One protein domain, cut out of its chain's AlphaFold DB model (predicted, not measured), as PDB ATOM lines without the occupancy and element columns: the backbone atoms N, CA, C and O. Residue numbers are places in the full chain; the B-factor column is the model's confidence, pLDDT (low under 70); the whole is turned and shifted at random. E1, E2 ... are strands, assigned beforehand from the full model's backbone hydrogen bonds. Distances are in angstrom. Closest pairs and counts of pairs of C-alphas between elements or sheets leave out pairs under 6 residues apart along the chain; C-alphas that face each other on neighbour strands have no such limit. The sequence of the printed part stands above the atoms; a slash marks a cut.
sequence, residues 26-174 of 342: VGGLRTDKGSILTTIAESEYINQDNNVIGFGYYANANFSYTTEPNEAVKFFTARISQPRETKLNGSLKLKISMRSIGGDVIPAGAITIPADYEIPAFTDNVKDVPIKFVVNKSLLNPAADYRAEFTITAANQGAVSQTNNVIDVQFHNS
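Overview. This is residues 26 to 174 of the 342 residues of an uncharacterized protein of Sphingobacteriales bacterium (UniProt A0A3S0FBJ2). An elongated, barrel-like sandwich: the five-stranded sheet of E2, E8, E7, E4 and E5 curls like part of a barrel, and the smaller sheet of E1, E3 and E6 covers its open side. The closure is loose, with short pairings of residues 111 to 112 and 159 to 160 to E6 and E1 helping to bridge the two walls. The printed part has 149 residues, with eight named strands, E1 to E8 in order, and no named helix; the class is all strand, though under half of the residues are in named elements. The larger sheet, in the order E2, E8, E7, E4, E5, is mixed, and the smaller, E1, E3, E6, is antiparallel. The whole is compact, with a radius of gyration of the C-alphas of 16.1 A and spans of 51 by 32 by 21 A.

Along the chain. E1, residues 37 to 40, begins at C-alpha 37 (35.214, -3.766, 14.490). After residues 41 to 58 comes E2, residues 59 to 63. E3, residues 70 to 81, is 31.5 A long and bends by 54 degrees at residue 76. E4, residues 92 to 103, is 33.0 A long and begins at C-alpha 92 (30.247, -3.774, 4.649). E5 is residues 117 to 119. E6, residues 126 to 136, is 31.6 A long. E7, residues 146 to 155, is 27.2 A long. E8, residues 166 to 173, is 22.6 A long and ends at C-alpha 173 (42.189, 24.940, -0.419).

Arrangement. The larger sheet is strongly twisted. E2, an edge strand, is parallel to E8, with N 61 and O 170 2.8 A apart. E7 and E8 form an antiparallel hairpin, with N 169 and O 148 2.8 A apart. E7 and E4 are antiparallel, with N 99 and O 149 3.0 A apart. Pairing on E4 is staggered: residues 94 to 103 pair with E7, residues 92 to 94 with E5. E4 and E5 form a hairpin, with N 119 and O 92 2.8 A apart. In the other sheet, inner strand E3 is antiparallel to E1, with N 79 and O 39 2.7 A apart, and to E6, with N 129 and O 78 2.8 A apart. Between the sheets, the C-alphas of Ala 61 in E2 and Phe 75 in E3 are the closest of those strands, at 5.4 A. The closest C-alphas of E5 and E6, Ile 119 and Val 129, are 7.8 A apart. E4 and E6 are apart.

Size, cuts and confidence. The two C-alphas farthest apart, those of Asp 32 and Ala 143, are 51.4 A apart. The printed part has no cut. The links E1 to E2 and E4 to E5 are long. Mean pLDDT of the printed part is 86.9; residues 26 to 33 and 46 to 56 are under 70.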
ATOM      1  N   VAL A  26      42.446  -4.559  20.431       49.22
ATOM      2  CA  VAL A  26      41.684  -3.667  19.549       49.22
ATOM      3  C   VAL A  26      41.144  -4.487  18.369       49.22
ATOM      4  O   VAL A  26      41.847  -4.747  17.396       49.22
ATOM      5  N   GLY A  27      39.886  -4.920  18.470       50.34
ATOM      6  CA  GLY A  27      39.188  -5.674  17.423       50.34
ATOM      7  C   GLY A  27      39.274  -7.199  17.525       50.34
ATOM      8  O   GLY A  27      38.940  -7.872  16.553       50.34
ATOM      9  N   GLY A  28      39.704  -7.761  18.662       47.56
ATOM     10  CA  GLY A  28      39.753  -9.219  18.832       47.56
ATOM     11  C   GLY A  28      40.750  -9.911  17.895       47.56
ATOM     12  O   GLY A  28      40.584 -11.089  17.591       47.56
ATOM     13  N   LEU A  29      41.762  -9.187  17.406       50.97
ATOM     14  CA  LEU A  29      42.738  -9.670  16.426       50.97
ATOM     15  C   LEU A  29      43.597 -10.819  16.970       50.97
ATOM     16  O   LEU A  29      44.154 -11.585  16.182       50.97
ATOM     17  N   ARG A  30      43.711 -10.959  18.301       48.88
ATOM     18  CA  ARG A  30      44.439 -12.072  18.939       48.88
ATOM     19  C   ARG A  30      43.545 -13.253  19.309       48.88
ATOM     20  O   ARG A  30      44.075 -14.311  19.639       48.88
ATOM     21  N   THR A  31      42.225 -13.106  19.252       52.81
ATOM     22  CA  THR A  31      41.286 -14.194  19.534       52.81
ATOM     23  C   THR A  31      40.651 -14.692  18.245       52.81
ATOM     24  O   THR A  31      40.030 -13.916  17.527       52.81
ATOM     25  N   ASP A  32      40.729 -15.997  17.973       53.22
ATOM     26  CA  ASP A  32      40.093 -16.595  16.789       53.22
ATOM     27  C   ASP A  32      38.579 -16.280  16.717       53.22
ATOM     28  O   ASP A  32      38.021 -16.167  15.628       53.22
ATOM     29  N   LYS A  33      37.954 -16.005  17.875       59.66
ATOM     30  CA  LYS A  33      36.538 -15.650  18.057       59.66
ATOM     31  C   LYS A  33      36.363 -14.200  18.515       59.66
ATOM     32  O   LYS A  33      36.662 -13.879  19.666       59.66
ATOM     33  N   GLY A  34      35.792 -13.357  17.657       73.12
ATOM     34  CA  GLY A  34      35.431 -11.970  17.968       73.12
ATOM     35  C   GLY A  34      34.364 -11.410  17.021       73.12
ATOM     36  O   GLY A  34      33.846 -12.128  16.160       73.12
ATOM     37  N   SER A  35      34.062 -10.119  17.156       85.38
ATOM     38  CA  SER A  35      33.244  -9.366  16.201       85.38
ATOM     39  C   SER A  35      34.121  -8.522  15.284       85.38
ATOM     40  O   SER A  35      35.172  -8.041  15.699       85.38
ATOM     41  N   ILE A  36      33.647  -8.271  14.065       91.06
ATOM     42  CA  ILE A  36      34.225  -7.247  13.191       91.06
ATOM     43  C   ILE A  36      34.102  -5.890  13.896       91.06
ATOM     44  O   ILE A  36      33.048  -5.582  14.455       91.06
ATOM     45  N   LEU A  37      35.168  -5.095  13.889       92.12
ATOM     46  CA  LEU A  37      35.214  -3.766  14.490       92.12
ATOM     47  C   LEU A  37      35.604  -2.739  13.428       92.12
ATOM     48  O   LEU A  37      36.635  -2.881  12.775       92.12
ATOM     49  N   THR A  38      34.796  -1.693  13.296       93.38
ATOM     50  CA  THR A  38      35.104  -0.522  12.472       93.38
ATOM     51  C   THR A  38      35.498   0.645  13.367       93.38
ATOM     52  O   THR A  38      34.785   0.986  14.314       93.38
ATOM     53  N   THR A  39      36.624   1.276  13.055       91.19
ATOM     54  CA  THR A  39      37.148   2.458  13.751       91.19
ATOM     55  C   THR A  39      37.637   3.488  12.742       91.19
ATOM     56  O   THR A  39      38.005   3.120  11.632       91.19
ATOM     57  N   ILE A  40      37.730   4.752  13.129       89.94
ATOM     58  CA  ILE A  40      38.523   5.750  12.412       89.94
ATOM     59  C   ILE A  40      39.965   5.673  12.921       89.94
ATOM     60  O   ILE A  40      40.203   5.789  14.126       89.94
ATOM     61  N   ALA A  41      40.915   5.440  12.016       85.25
ATOM     62  CA  ALA A  41      42.342   5.378  12.328       85.25
ATOM     63  C   ALA A  41      43.185   5.610  11.067       85.25
ATOM     64  O   ALA A  41      42.845   5.096  10.006       85.25
ATOM     65  N   GLU A  42      44.312   6.310  11.196       81.62
ATOM     66  CA  GLU A  42      45.336   6.397  10.149       81.62
ATOM     67  C   GLU A  42      46.498   5.449  10.480       81.62
ATOM     68  O   GLU A  42      46.860   5.269  11.641       81.62
ATOM     69  N   SER A  43      47.090   4.820   9.464       71.75
ATOM     70  CA  SER A  43      48.001   3.683   9.642       71.75
ATOM     71  C   SER A  43      49.295   3.981  10.398       71.75
ATOM     72  O   SER A  43      49.865   3.068  10.990       71.75
ATOM     73  N   GLU A  44      49.742   5.235  10.397       72.44
ATOM     74  CA  GLU A  44      51.020   5.658  10.992       72.44
ATOM     75  C   GLU A  44      50.866   6.459  12.281       72.44
ATOM     76  O   GLU A  44      51.866   6.819  12.902       72.44
ATOM     77  N   TYR A  45      49.632   6.708  12.716       70.75
ATOM     78  CA  TYR A  45      49.381   7.519  13.891       70.75
ATOM     79  C   TYR A  45      48.548   6.769  14.916       70.75
ATOM     80  O   TYR A  45      47.571   6.083  14.613       70.75
ATOM     81  N   ILE A  46      48.949   6.927  16.171       59.66
ATOM     82  CA  ILE A  46      48.139   6.526  17.310       59.66
ATOM     83  C   ILE A  46      47.212   7.706  17.587       59.66
ATOM     84  O   ILE A  46      47.691   8.831  17.713       59.66
ATOM     85  N   ASN A  47      45.904   7.457  17.661       55.38
ATOM     86  CA  ASN A  47      44.940   8.466  18.087       55.38
ATOM     87  C   ASN A  47      45.350   8.942  19.490       55.38
ATOM     88  O   ASN A  47      45.301   8.170  20.449       55.38
ATOM     89  N   GLN A  48      45.856  10.169  19.565       50.88
ATOM     90  CA  GLN A  48      46.152  10.860  20.810       50.88
ATOM     91  C   GLN A  48      44.954  11.768  21.057       50.88
ATOM     92  O   GLN A  48      44.601  12.530  20.162       50.88
ATOM     93  N   ASP A  49      44.317  11.595  22.213       51.09
ATOM     94  CA  ASP A  49      43.157  12.314  22.755       51.09
ATOM     95  C   ASP A  49      42.652  13.538  21.945       51.09
ATOM     96  O   ASP A  49      43.407  14.468  21.666       51.09
ATOM     97  N   ASN A  50      41.333  13.595  21.689       54.38
ATOM     98  CA  ASN A  50      40.587  14.709  21.055       54.38
ATOM     99  C   ASN A  50      40.531  14.760  19.513       54.38
ATOM    100  O   ASN A  50      40.667  15.836  18.940       54.38
ATOM    101  N   ASN A  51      40.257  13.647  18.822       59.38
ATOM    102  CA  ASN A  51      39.979  13.638  17.367       59.38
ATOM    103  C   ASN A  51      41.163  14.067  16.466       59.38
ATOM    104  O   ASN A  51      40.964  14.388  15.294       59.38
ATOM    105  N   VAL A  52      42.393  14.056  16.989       58.84
ATOM    106  CA  VAL A  52      43.622  14.464  16.285       58.84
ATOM    107  C   VAL A  52      44.348  13.232  15.732       58.84
ATOM    108  O   VAL A  52      44.371  12.170  16.356       58.84
ATOM    109  N   ILE A  53      45.001  13.361  14.572       61.44
ATOM    110  CA  ILE A  53      45.769  12.283  13.925       61.44
ATOM    111  C   ILE A  53      47.166  12.144  14.585       61.44
ATOM    112  O   ILE A  53      48.124  11.750  13.954       61.44
ATOM    113  N   GLY A  54      47.335  12.432  15.881       57.53
ATOM    114  CA  GLY A  54      48.633  12.333  16.577       57.53
ATOM    115  C   GLY A  54      49.655  13.427  16.205       57.53
ATOM    116  O   GLY A  54      49.485  14.157  15.234       57.53
ATOM    117  N   PHE A  55      50.697  13.601  17.035       58.03
ATOM    118  CA  PHE A  55      51.701  14.689  16.932       58.03
ATOM    119  C   PHE A  55      51.111  16.118  16.869       58.03
ATOM    120  O   PHE A  55      51.770  17.047  16.413       58.03
ATOM    121  N   GLY A  56      49.870  16.312  17.331       62.38
ATOM    122  CA  GLY A  56      49.168  17.596  17.234       62.38
ATOM    123  C   GLY A  56      48.625  17.931  15.836       62.38
ATOM    124  O   GLY A  56      48.111  19.030  15.645       62.38
ATOM    125  N   TYR A  57      48.704  17.012  14.865       70.56
ATOM    126  CA  TYR A  57      48.195  17.231  13.511       70.56
ATOM    127  C   TYR A  57      46.688  16.997  13.413       70.56
ATOM    128  O   TYR A  57      46.190  15.890  13.633       70.56
ATOM    129  N   TYR A  58      45.953  18.018  12.988       74.44
ATOM    130  CA  TYR A  58      44.551  17.859  12.614       74.44
ATOM    131  C   TYR A  58      44.418  17.089  11.296       74.44
ATOM    132  O   TYR A  58      45.266  17.190  10.400       74.44
ATOM    133  N   ALA A  59      43.314  16.357  11.155       85.06
ATOM    134  CA  ALA A  59      42.938  15.791   9.872       85.06
ATOM    135  C   ALA A  59      42.670  16.916   8.876       85.06
ATOM    136  O   ALA A  59      41.946  17.865   9.181       85.06
ATOM    137  N   ASN A  60      43.243  16.809   7.684       88.31
ATOM    138  CA  ASN A  60      43.029  17.789   6.629       88.31
ATOM    139  C   ASN A  60      42.479  17.103   5.382       88.31
ATOM    140  O   ASN A  60      42.917  16.018   5.023       88.31
ATOM    141  N   ALA A  61      41.549  17.755   4.698       91.81
ATOM    142  CA  ALA A  61      41.163  17.422   3.337       91.81
ATOM    143  C   ALA A  61      41.842  18.435   2.406       91.81
ATOM    144  O   ALA A  61      41.382  19.569   2.274       91.81
ATOM    145  N   ASN A  62      42.962  18.040   1.790       89.56
ATOM    146  CA  ASN A  62      43.783  18.936   0.964       89.56
ATOM    147  C   ASN A  62      43.388  18.826  -0.513       89.56
ATOM    148  O   ASN A  62      43.861  17.926  -1.221       89.56
ATOM    149  N   PHE A  63      42.563  19.740  -1.010       90.25
ATOM    150  CA  PHE A  63      42.146  19.750  -2.413       90.25
ATOM    151  C   PHE A  63      42.055  21.171  -2.962       90.25
ATOM    152  O   PHE A  63      41.793  22.130  -2.243       90.25
ATOM    153  N   SER A  64      42.268  21.311  -4.266       88.25
ATOM    154  CA  SER A  64      42.150  22.602  -4.941       88.25
ATOM    155  C   SER A  64      40.688  22.914  -5.232       88.25
ATOM    156  O   SER A  64      40.015  22.101  -5.867       88.25
ATOM    157  N   TYR A  65      40.204  24.092  -4.836       87.88
ATOM    158  CA  TYR A  65      38.820  24.521  -5.097       87.88
ATOM    159  C   TYR A  65      38.613  24.932  -6.560       87.88
ATOM    160  O   TYR A  65      37.485  25.039  -7.028       87.88
ATOM    161  N   THR A  66      39.706  25.156  -7.291       79.94
ATOM    162  CA  THR A  66      39.695  25.656  -8.671       79.94
ATOM    163  C   THR A  66      39.925  24.562  -9.712       79.94
ATOM    164  O   THR A  66      39.824  24.823 -10.907       79.94
ATOM    165  N   THR A  67      40.252  23.340  -9.285       73.12
ATOM    166  CA  THR A  67      40.546  22.211 -10.177       73.12
ATOM    167  C   THR A  67      39.367  21.253 -10.174       73.12
ATOM    168  O   THR A  67      39.122  20.651  -9.139       73.12
ATOM    169  N   GLU A  68      38.681  21.095 -11.308       79.38
ATOM    170  CA  GLU A  68      37.463  20.278 -11.477       79.38
ATOM    171  C   GLU A  68      36.273  20.701 -10.578       79.38
ATOM    172  O   GLU A  68      36.420  20.870  -9.368       79.38
ATOM    173  N   PRO A  69      35.048  20.841 -11.115       86.12
ATOM    174  CA  PRO A  69      33.899  21.265 -10.308       86.12
ATOM    175  C   PRO A  69      33.489  20.224  -9.256       86.12
ATOM    176  O   PRO A  69      32.960  20.593  -8.210       86.12
ATOM    177  N   ASN A  70      33.745  18.937  -9.518       92.12
ATOM    178  CA  ASN A  70      33.435  17.834  -8.616       92.12
ATOM    179  C   ASN A  70      34.628  16.886  -8.492       92.12
ATOM    180  O   ASN A  70      35.204  16.485  -9.500       92.12
ATOM    181  N   GLU A  71      34.976  16.486  -7.270       94.00
ATOM    182  CA  GLU A  71      36.089  15.563  -7.017       94.00
ATOM    183  C   GLU A  71      35.781  14.623  -5.849       94.00
ATOM    184  O   GLU A  71      35.191  15.038  -4.856       94.00
ATOM    185  N   ALA A  72      36.215  13.362  -5.940       94.75
ATOM    186  CA  ALA A  72      36.215  12.452  -4.799       94.75
ATOM    187  C   ALA A  72      37.416  12.750  -3.882       94.75
ATOM    188  O   ALA A  72      38.560  12.458  -4.230       94.75
ATOM    189  N   VAL A  73      37.149  13.302  -2.702       95.06
ATOM    190  CA  VAL A  73      38.161  13.741  -1.730       95.06
ATOM    191  C   VAL A  73      38.154  12.813  -0.525       95.06
ATOM    192  O   VAL A  73      37.087  12.538   0.025       95.06
ATOM    193  N   LYS A  74      39.328  12.336  -0.096       94.62
ATOM    194  CA  LYS A  74      39.480  11.596   1.165       94.62
ATOM    195  C   LYS A  74      39.358  12.565   2.341       94.62
ATOM    196  O   LYS A  74      40.073  13.558   2.390       94.62
ATOM    197  N   PHE A  75      38.520  12.215   3.315       93.38
ATOM    198  CA  PHE A  75      38.387  12.960   4.575       93.38
ATOM    199  C   PHE A  75      39.056  12.248   5.750       93.38
ATOM    200  O   PHE A  75      39.660  12.889   6.601       93.38
ATOM    201  N   PHE A  76      38.969  10.919   5.796       92.50
ATOM    202  CA  PHE A  76      39.565  10.100   6.850       92.50
ATOM    203  C   PHE A  76      39.723   8.652   6.380       92.50
ATOM    204  O   PHE A  76      39.319   8.294   5.269       92.50
ATOM    205  N   THR A  77      40.305   7.808   7.224       92.62
ATOM    206  CA  THR A  77      40.432   6.369   6.986       92.62
ATOM    207  C   THR A  77      39.592   5.586   7.981       92.62
ATOM    208  O   THR A  77      39.702   5.770   9.194       92.62
ATOM    209  N   ALA A  78      38.757   4.686   7.465       93.25
ATOM    210  CA  ALA A  78      38.120   3.661   8.273       93.25
ATOM    211  C   ALA A  78      39.047   2.445   8.334       93.25
ATOM    212  O   ALA A  78      39.400   1.874   7.303       93.25
ATOM    213  N   ARG A  79      39.415   2.032   9.541       92.75
ATOM    214  CA  ARG A  79      40.083   0.765   9.816       92.75
ATOM    215  C   ARG A  79      39.043  -0.279  10.182       92.75
ATOM    216  O   ARG A  79      38.260  -0.089  11.112       92.75
ATOM    217  N   ILE A  80      39.061  -1.387   9.456       93.44
ATOM    218  CA  ILE A  80      38.169  -2.518   9.670       93.44
ATOM    219  C   ILE A  80      39.018  -3.692  10.131       93.44
ATOM    220  O   ILE A  80      39.801  -4.243   9.357       93.44
ATOM    221  N   SER A  81      38.834  -4.070  11.391       91.38
ATOM    222  CA  SER A  81      39.457  -5.238  12.005       91.38
ATOM    223  C   SER A  81      38.468  -6.399  12.007       91.38
ATOM    224  O   SER A  81      37.350  -6.279  12.505       91.38
ATOM    225  N   GLN A  82      38.881  -7.529  11.452       90.56
ATOM    226  CA  GLN A  82      38.130  -8.771  11.394       90.56
ATOM    227  C   GLN A  82      38.918  -9.877  12.115       90.56
ATOM    228  O   GLN A  82      40.093 -10.098  11.800       90.56
ATOM    229  N   PRO A  83      38.286 -10.626  13.030       87.19
ATOM    230  CA  PRO A  83      38.862 -11.843  13.589       87.19
ATOM    231  C   PRO A  83      39.177 -12.887  12.511       87.19
ATOM    232  O   PRO A  83      38.742 -12.794  11.358       87.19
ATOM    233  N   ARG A  84      39.924 -13.927  12.887       84.31
ATOM    234  CA  ARG A  84      40.269 -15.011  11.959       84.31
ATOM    235  C   ARG A  84      39.039 -15.815  11.523       84.31
ATOM    236  O   ARG A  84      38.907 -16.075  10.330       84.31
ATOM    237  N   GLU A  85      38.157 -16.181  12.454       85.94
ATOM    238  CA  GLU A  85      36.984 -17.029  12.162       85.94
ATOM    239  C   GLU A  85      35.750 -16.233  11.705       85.94
ATOM    240  O   GLU A  85      34.847 -16.802  11.096       85.94
ATOM    241  N   THR A  86      35.711 -14.921  11.958       88.75
ATOM    242  CA  THR A  86      34.581 -14.054  11.594       88.75
ATOM    243  C   THR A  86      34.998 -13.097  10.484       88.75
ATOM    244  O   THR A  86      35.676 -12.104  10.748       88.75
ATOM    245  N   LYS A  87      34.570 -13.379   9.249       91.50
ATOM    246  CA  LYS A  87      34.825 -12.532   8.074       91.50
ATOM    247  C   LYS A  87      33.578 -11.794   7.609       91.50
ATOM    248  O   LYS A  87      32.460 -12.204   7.919       91.50
ATOM    249  N   LEU A  88      33.773 -10.709   6.860       93.88
ATOM    250  CA  LEU A  88      32.676 -10.015   6.184       93.88
ATOM    251  C   LEU A  88      31.912 -10.977   5.269       93.88
ATOM    252  O   LEU A  88      32.498 -11.624   4.400       93.88
ATOM    253  N   ASN A  89      30.594 -11.027   5.441       94.00
ATOM    254  CA  ASN A  89      29.686 -11.743   4.558       94.00
ATOM    255  C   ASN A  89      29.085 -10.747   3.556       94.00
ATOM    256  O   ASN A  89      28.085 -10.085   3.834       94.00
ATOM    257  N   GLY A  90      29.751 -10.580   2.413       96.06
ATOM    258  CA  GLY A  90      29.424  -9.537   1.436       96.06
ATOM    259  C   GLY A  90      29.926  -8.148   1.846       96.06
ATOM    260  O   GLY A  90      30.774  -8.012   2.728       96.06
ATOM    261  N   SER A  91      29.432  -7.105   1.174       97.12
ATOM    262  CA  SER A  91      29.888  -5.730   1.409       97.12
ATOM    263  C   SER A  91      29.518  -5.224   2.806       97.12
ATOM    264  O   SER A  91      28.381  -5.369   3.277       97.12
ATOM    265  N   LEU A  92      30.481  -4.568   3.449       97.88
ATOM    266  CA  LEU A  92      30.247  -3.774   4.649       97.88
ATOM    267  C   LEU A  92      29.613  -2.444   4.234       97.88
ATOM    268  O   LEU A  92      30.086  -1.793   3.306       97.88
ATOM    269  N   LYS A  93      28.552  -2.041   4.925       98.31
ATOM    270  CA  LYS A  93      27.864  -0.765   4.726       98.31
ATOM    271  C   LYS A  93      28.010   0.069   5.983       98.31
ATOM    272  O   LYS A  93      27.614  -0.384   7.060       98.31
ATOM    273  N   LEU A  94      28.575   1.262   5.838       98.38
ATOM    274  CA  LEU A  94      28.738   2.220   6.927       98.38
ATOM    275  C   LEU A  94      27.722   3.354   6.792       98.38
ATOM    276  O   LEU A  94      27.550   3.914   5.708       98.38
ATOM    277  N   LYS A  95      27.100   3.729   7.910       98.38
ATOM    278  CA  LYS A  95      26.365   4.989   8.042       98.38
ATOM    279  C   LYS A  95      27.322   6.050   8.562       98.38
ATOM    280  O   LYS A  95      27.979   5.840   9.583       98.38
ATOM    281  N   ILE A  96      27.394   7.173   7.859       98.31
ATOM    282  CA  ILE A  96      28.283   8.280   8.203       98.31
ATOM    283  C   ILE A  96      27.448   9.552   8.269       98.31
ATOM    284  O   ILE A  96      26.664   9.827   7.364       98.31
ATOM    285  N   SER A  97      27.604  10.315   9.344       97.19
ATOM    286  CA  SER A  97      27.050  11.662   9.465       97.19
ATOM    287  C   SER A  97      28.159  12.700   9.424       97.19
ATOM    288  O   SER A  97      29.299  12.416   9.789       97.19
ATOM    289  N   MET A  98      27.799  13.912   9.015       97.00
ATOM    290  CA  MET A  98      28.671  15.077   9.036       97.00
ATOM    291  C   MET A  98      27.922  16.257   9.639       97.00
ATOM    292  O   MET A  98      26.736  16.448   9.358       97.00
ATOM    293  N   ARG A  99      28.633  17.070  10.413       95.81
ATOM    294  CA  ARG A  99      28.182  18.405  10.818       95.81
ATOM    295  C   ARG A  99      29.325  19.403  10.683       95.81
ATOM    296  O   ARG A  99      30.480  19.047  10.896       95.81
ATOM    297  N   SER A 100      29.009  20.647  10.338       95.06
ATOM    298  CA  SER A 100      29.995  21.733  10.369       95.06
ATOM    299  C   SER A 100      30.368  22.070  11.815       95.06
ATOM    300  O   SER A 100      29.493  22.081  12.684       95.06
ATOM    301  N   ILE A 101      31.649  22.336  12.072       93.00
ATOM    302  CA  ILE A 101      32.172  22.617  13.418       93.00
ATOM    303  C   ILE A 101      33.214  23.732  13.401       93.00
ATOM    304  O   ILE A 101      34.311  23.560  12.894       93.00
ATOM    305  N   GLY A 102      32.914  24.871  14.023       85.94
ATOM    306  CA  GLY A 102      33.812  26.028  13.951       85.94
ATOM    307  C   GLY A 102      34.019  26.533  12.512       85.94
ATOM    308  O   GLY A 102      33.584  25.912  11.545       85.94
ATOM    309  N   GLY A 103      34.661  27.693  12.375       87.94
ATOM    310  CA  GLY A 103      34.872  28.313  11.064       87.94
ATOM    311  C   GLY A 103      33.570  28.659  10.330       87.94
ATOM    312  O   GLY A 103      32.550  28.973  10.953       87.94
ATOM    313  N   ASP A 104      33.624  28.622   9.001       94.44
ATOM    314  CA  ASP A 104      32.511  28.927   8.107       94.44
ATOM    315  C   ASP A 104      31.544  27.743   7.943       94.44
ATOM    316  O   ASP A 104      31.921  26.568   7.954       94.44
ATOM    317  N   VAL A 105      30.260  28.051   7.735       95.75
ATOM    318  CA  VAL A 105      29.220  27.033   7.521       95.75
ATOM    319  C   VAL A 105      29.397  26.384   6.154       95.75
ATOM    320  O   VAL A 105      29.394  27.068   5.131       95.75
ATOM    321  N   ILE A 106      29.481  25.051   6.126       96.38
ATOM    322  CA  ILE A 106      29.591  24.290   4.879       96.38
ATOM    323  C   ILE A 106      28.244  24.347   4.144       96.38
ATOM    324  O   ILE A 106      27.232  23.907   4.701       96.38
ATOM    325  N   PRO A 107      28.198  24.851   2.899       96.50
ATOM    326  CA  PRO A 107      26.950  24.947   2.155       96.50
ATOM    327  C   PRO A 107      26.318  23.578   1.889       96.50
ATOM    328  O   PRO A 107      27.002  22.588   1.614       96.50
ATOM    329  N   ALA A 108      24.987  23.521   1.938       95.44
ATOM    330  CA  ALA A 108      24.249  22.303   1.629       95.44
ATOM    331  C   ALA A 108      24.570  21.818   0.204       95.44
ATOM    332  O   ALA A 108      24.586  22.603  -0.742       95.44
ATOM    333  N   GLY A 109      24.834  20.518   0.055       94.75
ATOM    334  CA  GLY A 109      25.206  19.914  -1.228       94.75
ATOM    335  C   GLY A 109      26.675  20.087  -1.628       94.75
ATOM    336  O   GLY A 109      27.086  19.491  -2.621       94.75
ATOM    337  N   ALA A 110      27.487  20.830  -0.862       96.44
ATOM    338  CA  ALA A 110      28.925  20.925  -1.123       96.44
ATOM    339  C   ALA A 110      29.638  19.580  -0.919       96.44
ATOM    340  O   ALA A 110      30.599  19.288  -1.619       96.44
ATOM    341  N   ILE A 111      29.146  18.742  -0.001       97.31
ATOM    342  CA  ILE A 111      29.662  17.395   0.263       97.31
ATOM    343  C   ILE A 111      28.524  16.391   0.101       97.31
ATOM    344  O   ILE A 111      27.501  16.487   0.781       97.31
ATOM    345  N   THR A 112      28.701  15.414  -0.787       96.81
ATOM    346  CA  THR A 112      27.731  14.332  -0.997       96.81
ATOM    347  C   THR A 112      28.114  13.119  -0.160       96.81
ATOM    348  O   THR A 112      29.052  12.392  -0.492       96.81
ATOM    349  N   ILE A 113      27.356  12.882   0.909       96.50
ATOM    350  CA  ILE A 113      27.495  11.694   1.753       96.50
ATOM    351  C   ILE A 113      26.438  10.677   1.316       96.50
ATOM    352  O   ILE A 113      25.245  10.991   1.363       96.50
ATOM    353  N   PRO A 114      26.833   9.474   0.867       96.44
ATOM    354  CA  PRO A 114      25.875   8.454   0.474       96.44
ATOM    355  C   PRO A 114      25.102   7.939   1.693       96.44
ATOM    356  O   PRO A 114      25.613   7.926   2.812       96.44
ATOM    357  N   ALA A 115      23.881   7.449   1.466       96.19
ATOM    358  CA  ALA A 115      23.076   6.850   2.529       96.19
ATOM    359  C   ALA A 115      23.769   5.636   3.169       96.19
ATOM    360  O   ALA A 115      23.592   5.407   4.363       96.19
ATOM    361  N   ASP A 116      24.533   4.875   2.381       97.12
ATOM    362  CA  ASP A 116      25.426   3.801   2.812       97.12
ATOM    363  C   ASP A 116      26.767   3.950   2.090       97.12
ATOM    364  O   ASP A 116      26.807   3.998   0.860       97.12
ATOM    365  N   TYR A 117      27.866   3.997   2.841       98.06
ATOM    366  CA  TYR A 117      29.204   3.884   2.270       98.06
ATOM    367  C   TYR A 117      29.573   2.405   2.159       98.06
ATOM    368  O   TYR A 117      29.708   1.720   3.177       98.06
ATOM    369  N   GLU A 118      29.708   1.905   0.933       97.75
ATOM    370  CA  GLU A 118      29.962   0.488   0.682       97.75
ATOM    371  C   GLU A 118      31.460   0.182   0.606       97.75
ATOM    372  O   GLU A 118      32.213   0.789  -0.155       97.75
ATOM    373  N   ILE A 119      31.886  -0.811   1.381       97.50
ATOM    374  CA  ILE A 119      33.241  -1.349   1.376       97.50
ATOM    375  C   ILE A 119      33.151  -2.799   0.887       97.50
ATOM    376  O   ILE A 119      32.505  -3.621   1.550       97.50
ATOM    377  N   PRO A 120      33.788  -3.141  -0.250       96.94
ATOM    378  CA  PRO A 120      33.798  -4.508  -0.756       96.94
ATOM    379  C   PRO A 120      34.353  -5.491   0.274       96.94
ATOM    380  O   PRO A 120      35.289  -5.163   1.011       96.94
ATOM    381  N   ALA A 121      33.804  -6.708   0.283       95.31
ATOM    382  CA  ALA A 121      34.295  -7.786   1.130       95.31
ATOM    383  C   ALA A 121      35.800  -8.017   0.922       95.31
ATOM    384  O   ALA A 121      36.331  -7.879  -0.182       95.31
ATOM    385  N   PHE A 122      36.488  -8.378   1.998       95.44
ATOM    386  CA  PHE A 122      37.910  -8.696   1.981       95.44
ATOM    387  C   PHE A 122      38.226  -9.728   3.062       95.44
ATOM    388  O   PHE A 122      37.507  -9.835   4.058       95.44
ATOM    389  N   THR A 123      39.298 -10.488   2.849       92.31
ATOM    390  CA  THR A 123      39.682 -11.626   3.698       92.31
ATOM    391  C   THR A 123      40.723 -11.277   4.755       92.31
ATOM    392  O   THR A 123      40.841 -11.996   5.750       92.31
ATOM    393  N   ASP A 124      41.469 -10.190   4.551       92.06
ATOM    394  CA  ASP A 124      42.501  -9.737   5.480       92.06
ATOM    395  C   ASP A 124      41.922  -9.469   6.873       92.06
ATOM    396  O   ASP A 124      40.762  -9.089   7.038       92.06
ATOM    397  N   ASN A 125      42.736  -9.682   7.907       90.31
ATOM    398  CA  ASN A 125      42.311  -9.421   9.284       90.31
ATOM    399  C   ASN A 125      42.178  -7.924   9.570       90.31
ATOM    400  O   ASN A 125      41.432  -7.540  10.457       90.31
ATOM    401  N   VAL A 126      42.910  -7.078   8.851       89.94
ATOM    402  CA  VAL A 126      42.824  -5.625   8.982       89.94
ATOM    403  C   VAL A 126      42.867  -5.028   7.590       89.94
ATOM    404  O   VAL A 126      43.695  -5.430   6.774       89.94
ATOM    405  N   LYS A 127      41.994  -4.059   7.333       92.25
ATOM    406  CA  LYS A 127      42.053  -3.231   6.133       92.25
ATOM    407  C   LYS A 127      41.769  -1.785   6.486       92.25
ATOM    408  O   LYS A 127      40.769  -1.488   7.138       92.25
ATOM    409  N   ASP A 128      42.637  -0.916   6.000       91.75
ATOM    410  CA  ASP A 128      42.463   0.525   6.050       91.75
ATOM    411  C   ASP A 128      41.825   0.976   4.732       91.75
ATOM    412  O   ASP A 128      42.295   0.638   3.641       91.75
ATOM    413  N   VAL A 129      40.700   1.679   4.829       94.00
ATOM    414  CA  VAL A 129      39.889   2.106   3.688       94.00
ATOM    415  C   VAL A 129      39.766   3.626   3.710       94.00
ATOM    416  O   VAL A 129      39.178   4.167   4.650       94.00
ATOM    417  N   PRO A 130      40.282   4.339   2.691       94.31
ATOM    418  CA  PRO A 130      40.078   5.775   2.594       94.31
ATOM    419  C   PRO A 130      38.594   6.056   2.345       94.31
ATOM    420  O   PRO A 130      38.007   5.558   1.381       94.31
ATOM    421  N   ILE A 131      37.990   6.855   3.218       95.75
ATOM    422  CA  ILE A 131      36.611   7.307   3.069       95.75
ATOM    423  C   ILE A 131      36.621   8.581   2.237       95.75
ATOM    424  O   ILE A 131      37.124   9.621   2.677       95.75
ATOM    425  N   LYS A 132      36.088   8.470   1.015       96.31
ATOM    426  CA  LYS A 132      36.036   9.566   0.051       96.31
ATOM    427  C   LYS A 132      34.610  10.035  -0.191       96.31
ATOM    428  O   LYS A 132      33.736   9.219  -0.463       96.31
ATOM    429  N   PHE A 133      34.387  11.342  -0.187       97.12
ATOM    430  CA  PHE A 133      33.106  11.926  -0.585       97.12
ATOM    431  C   PHE A 133      33.276  12.784  -1.827       97.12
ATOM    432  O   PHE A 133      34.341  13.360  -2.048       97.12
ATOM    433  N   VAL A 134      32.223  12.866  -2.640       96.50
ATOM    434  CA  VAL A 134      32.202  13.801  -3.765       96.50
ATOM    435  C   VAL A 134      32.002  15.204  -3.208       96.50
ATOM    436  O   VAL A 134      31.008  15.472  -2.527       96.50
ATOM    437  N   VAL A 135      32.952  16.081  -3.508       96.62
ATOM    438  CA  VAL A 135      32.937  17.492  -3.140       96.62
ATOM    439  C   VAL A 135      32.548  18.308  -4.360       96.62
ATOM    440  O   VAL A 135      33.265  18.283  -5.357       96.62
ATOM    441  N   ASN A 136      31.441  19.042  -4.266       95.75
ATOM    442  CA  ASN A 136      31.052  20.054  -5.239       95.75
ATOM    443  C   ASN A 136      31.712  21.387  -4.874       95.75
ATOM    444  O   ASN A 136      31.258  22.126  -3.994       95.75
ATOM    445  N   LYS A 137      32.808  21.686  -5.563       93.00
ATOM    446  CA  LYS A 137      33.698  22.800  -5.235       93.00
ATOM    447  C   LYS A 137      33.137  24.150  -5.650       93.00
ATOM    448  O   LYS A 137      33.515  25.155  -5.062       93.00
ATOM    449  N   SER A 138      32.190  24.188  -6.593       92.94
ATOM    450  CA  SER A 138      31.556  25.446  -7.011       92.94
ATOM    451  C   SER A 138      30.699  26.078  -5.911       92.94
ATOM    452  O   SER A 138      30.279  27.222  -6.049       92.94
ATOM    453  N   LEU A 139      30.396  25.325  -4.851       94.56
ATOM    454  CA  LEU A 139      29.656  25.804  -3.687       94.56
ATOM    455  C   LEU A 139      30.574  26.291  -2.559       94.56
ATOM    456  O   LEU A 139      30.083  26.913  -1.625       94.56
ATOM    457  N   LEU A 140      31.879  26.015  -2.616       93.81
ATOM    458  CA  LEU A 140      32.825  26.382  -1.563       93.81
ATOM    459  C   LEU A 140      33.472  27.738  -1.864       93.81
ATOM    460  O   LEU A 140      33.894  28.003  -2.987       93.81
ATOM    461  N   ASN A 141      33.597  28.588  -0.844       92.44
ATOM    462  CA  ASN A 141      34.338  29.842  -0.938       92.44
ATOM    463  C   ASN A 141      35.842  29.590  -0.693       92.44
ATOM    464  O   ASN A 141      36.199  29.159   0.403       92.44
ATOM    465  N   PRO A 142      36.743  29.901  -1.647       89.25
ATOM    466  CA  PRO A 142      38.196  29.766  -1.479       89.25
ATOM    467  C   PRO A 142      38.807  30.535  -0.302       89.25
ATOM    468  O   PRO A 142      39.928  30.221   0.090       89.25
ATOM    469  N   ALA A 143      38.112  31.553   0.213       88.88
ATOM    470  CA  ALA A 143      38.559  32.377   1.336       88.88
ATOM    471  C   ALA A 143      37.979  31.944   2.697       88.88
ATOM    472  O   ALA A 143      38.310  32.560   3.707       88.88
ATOM    473  N   ALA A 144      37.097  30.941   2.721       90.75
ATOM    474  CA  ALA A 144      36.457  30.453   3.938       90.75
ATOM    475  C   ALA A 144      37.288  29.356   4.625       90.75
ATOM    476  O   ALA A 144      37.929  28.542   3.955       90.75
ATOM    477  N   ASP A 145      37.234  29.307   5.958       90.25
ATOM    478  CA  ASP A 145      37.827  28.240   6.776       90.25
ATOM    479  C   ASP A 145      36.742  27.214   7.117       90.25
ATOM    480  O   ASP A 145      36.006  27.368   8.091       90.25
ATOM    481  N   TYR A 146      36.611  26.172   6.296       94.50
ATOM    482  CA  TYR A 146      35.628  25.116   6.527       94.50
ATOM    483  C   TYR A 146      36.195  23.996   7.391       94.50
ATOM    484  O   TYR A 146      37.298  23.493   7.166       94.50
ATOM    485  N   ARG A 147      35.377  23.539   8.339       94.44
ATOM    486  CA  ARG A 147      35.689  22.420   9.227       94.44
ATOM    487  C   ARG A 147      34.449  21.565   9.451       94.44
ATOM    488  O   ARG A 147      33.333  22.079   9.584       94.44
ATOM    489  N   ALA A 148      34.639  20.253   9.484       95.25
ATOM    490  CA  ALA A 148      33.563  19.288   9.654       95.25
ATOM    491  C   ALA A 148      33.948  18.174  10.620       95.25
ATOM    492  O   ALA A 148      35.061  17.661  10.575       95.25
ATOM    493  N   GLU A 149      32.985  17.756  11.429       94.75
ATOM    494  CA  GLU A 149      33.079  16.562  12.248       94.75
ATOM    495  C   GLU A 149      32.363  15.451  11.490       94.75
ATOM    496  O   GLU A 149      31.188  15.587  11.123       94.75
ATOM    497  N   PHE A 150      33.074  14.354  11.256       95.88
ATOM    498  CA  PHE A 150      32.522  13.138  10.684       95.88
ATOM    499  C   PHE A 150      32.341  12.096  11.777       95.88
ATOM    500  O   PHE A 150      33.214  11.905  12.623       95.88
ATOM    501  N   THR A 151      31.219  11.379  11.733       96.06
ATOM    502  CA  THR A 151      30.938  10.284  12.664       96.06
ATOM    503  C   THR A 151      30.510   9.034  11.913       96.06
ATOM    504  O   THR A 151      29.542   9.075  11.155       96.06
ATOM    505  N   ILE A 152      31.173   7.901  12.159       96.75
ATOM    506  CA  ILE A 152      30.627   6.588  11.789       96.75
ATOM    507  C   ILE A 152      29.559   6.239  12.829       96.75
ATOM    508  O   ILE A 152      29.862   6.024  14.003       96.75
ATOM    509  N   THR A 153      28.295   6.215  12.414       97.06
ATOM    510  CA  THR A 153      27.150   6.048  13.323       97.06
ATOM    511  C   THR A 153      26.659   4.609  13.400       97.06
ATOM    512  O   THR A 153      26.139   4.196  14.434       97.06
ATOM    513  N   ALA A 154      26.838   3.827  12.333       97.12
ATOM    514  CA  ALA A 154      26.472   2.417  12.303       97.12
ATOM    515  C   ALA A 154      27.248   1.639  11.232       97.12
ATOM    516  O   ALA A 154      27.756   2.212  10.266       97.12
ATOM    517  N   ALA A 155      27.273   0.319  11.392       97.06
ATOM    518  CA  ALA A 155      27.734  -0.645  10.403       97.06
ATOM    519  C   ALA A 155      26.701  -1.775  10.286       97.06
ATOM    520  O   ALA A 155      26.129  -2.188  11.295       97.06
ATOM    521  N   ASN A 156      26.452  -2.292   9.080       97.38
ATOM    522  CA  ASN A 156      25.517  -3.415   8.892       97.38
ATOM    523  C   ASN A 156      26.071  -4.769   9.381       97.38
ATOM    524  O   ASN A 156      25.311  -5.722   9.527       97.38
ATOM    525  N   GLN A 157      27.385  -4.864   9.594       95.12
ATOM    526  CA  GLN A 157      28.078  -6.049  10.087       95.12
ATOM    527  C   GLN A 157      29.112  -5.624  11.135       95.12
ATOM    528  O   GLN A 157      29.877  -4.687  10.912       95.12
ATOM    529  N   GLY A 158      29.159  -6.337  12.262       92.12
ATOM    530  CA  GLY A 158      30.073  -6.025  13.360       92.12
ATOM    531  C   GLY A 158      29.629  -4.839  14.217       92.12
ATOM    532  O   GLY A 158      28.440  -4.553  14.339       92.12
ATOM    533  N   ALA A 159      30.599  -4.176  14.841       92.38
ATOM    534  CA  ALA A 159      30.398  -3.017  15.702       92.38
ATOM    535  C   ALA A 159      31.242  -1.824  15.235       92.38
ATOM    536  O   ALA A 159      32.276  -1.984  14.585       92.38
ATOM    537  N   VAL A 160      30.815  -0.622  15.617       92.25
ATOM    538  CA  VAL A 160      31.588   0.617  15.474       92.25
ATOM    539  C   VAL A 160      32.176   0.973  16.842       92.25
ATOM    540  O   VAL A 160      31.481   0.855  17.852       92.25
ATOM    541  N   SER A 161      33.448   1.376  16.899       89.06
ATOM    542  CA  SER A 161      34.072   1.795  18.165       89.06
ATOM    543  C   SER A 161      33.366   3.017  18.751       89.06
ATOM    544  O   SER A 161      33.121   3.981  18.043       89.06
ATOM    545  N   GLN A 162      33.090   3.015  20.054       85.12
ATOM    546  CA  GLN A 162      32.494   4.176  20.729       85.12
ATOM    547  C   GLN A 162      33.506   5.289  21.029       85.12
ATOM    548  O   GLN A 162      33.111   6.409  21.326       85.12
ATOM    549  N   THR A 163      34.802   4.976  20.993       83.25
ATOM    550  CA  THR A 163      35.882   5.911  21.345       83.25
ATOM    551  C   THR A 163      36.632   6.433  20.125       83.25
ATOM    552  O   THR A 163      37.373   7.401  20.230       83.25
ATOM    553  N   ASN A 164      36.484   5.782  18.969       86.00
ATOM    554  CA  ASN A 164      37.224   6.102  17.747       86.00
ATOM    555  C   ASN A 164      36.291   6.047  16.534       86.00
ATOM    556  O   ASN A 164      36.565   5.347  15.561       86.00
ATOM    557  N   ASN A 165      35.151   6.726  16.611       90.94
ATOM    558  CA  ASN A 165      34.199   6.867  15.508       90.94
ATOM    559  C   ASN A 165      33.966   8.309  15.077       90.94
ATOM    560  O   ASN A 165      33.183   8.511  14.154       90.94
ATOM    561  N   VAL A 166      34.617   9.272  15.726       91.62
ATOM    562  CA  VAL A 166      34.522  10.700  15.431       91.62
ATOM    563  C   VAL A 166      35.884  11.207  14.961       91.62
ATOM    564  O   VAL A 166      36.917  10.753  15.458       91.62
ATOM    565  N   ILE A 167      35.885  12.114  13.985       90.12
ATOM    566  CA  ILE A 167      37.078  12.837  13.540       90.12
ATOM    567  C   ILE A 167      36.708  14.235  13.053       90.12
ATOM    568  O   ILE A 167      35.727  14.402  12.326       90.12
ATOM    569  N   ASP A 168      37.534  15.211  13.416       91.31
ATOM    570  CA  ASP A 168      37.405  16.596  12.981       91.31
ATOM    571  C   ASP A 168      38.363  16.837  11.816       91.31
ATOM    572  O   ASP A 168      39.565  16.600  11.934       91.31
ATOM    573  N   VAL A 169      37.828  17.292  10.684       91.81
ATOM    574  CA  VAL A 169      38.570  17.496   9.438       91.81
ATOM    575  C   VAL A 169      38.466  18.952   9.006       91.81
ATOM    576  O   VAL A 169      37.366  19.479   8.824       91.81
ATOM    577  N   GLN A 170      39.614  19.591   8.798       91.31
ATOM    578  CA  GLN A 170      39.711  20.924   8.204       91.31
ATOM    579  C   GLN A 170      39.843  20.823   6.684       91.31
ATOM    580  O   GLN A 170      40.519  19.932   6.168       91.31
ATOM    581  N   PHE A 171      39.182  21.714   5.947       92.31
ATOM    582  CA  PHE A 171      39.279  21.739   4.489       92.31
ATOM    583  C   PHE A 171      40.342  22.762   4.117       92.31
ATOM    584  O   PHE A 171      40.239  23.931   4.484       92.31
ATOM    585  N   HIS A 172      41.357  22.324   3.381       88.88
ATOM    586  CA  HIS A 172      42.443  23.196   2.957       88.88
ATOM    587  C   HIS A 172      42.409  23.358   1.444       88.88
ATOM    588  O   HIS A 172      42.592  22.388   0.699       88.88
ATOM    589  N   ASN A 173      42.179  24.593   0.996       88.81
ATOM    590  CA  ASN A 173      42.189  24.940  -0.419       88.81
ATOM    591  C   ASN A 173      43.629  24.994  -0.933       88.81
ATOM    592  O   ASN A 173      44.271  26.045  -0.929       88.81
ATOM    593  N   SER A 174      44.129  23.853  -1.393       85.94
ATOM    594  CA  SER A 174      45.465  23.762  -1.958       85.94
ATOM    595  C   SER A 174      45.591  22.648  -2.988       85.94
ATOM    596  O   SER A 174      45.235  21.488  -2.756       85.94
TER     597      SER A 174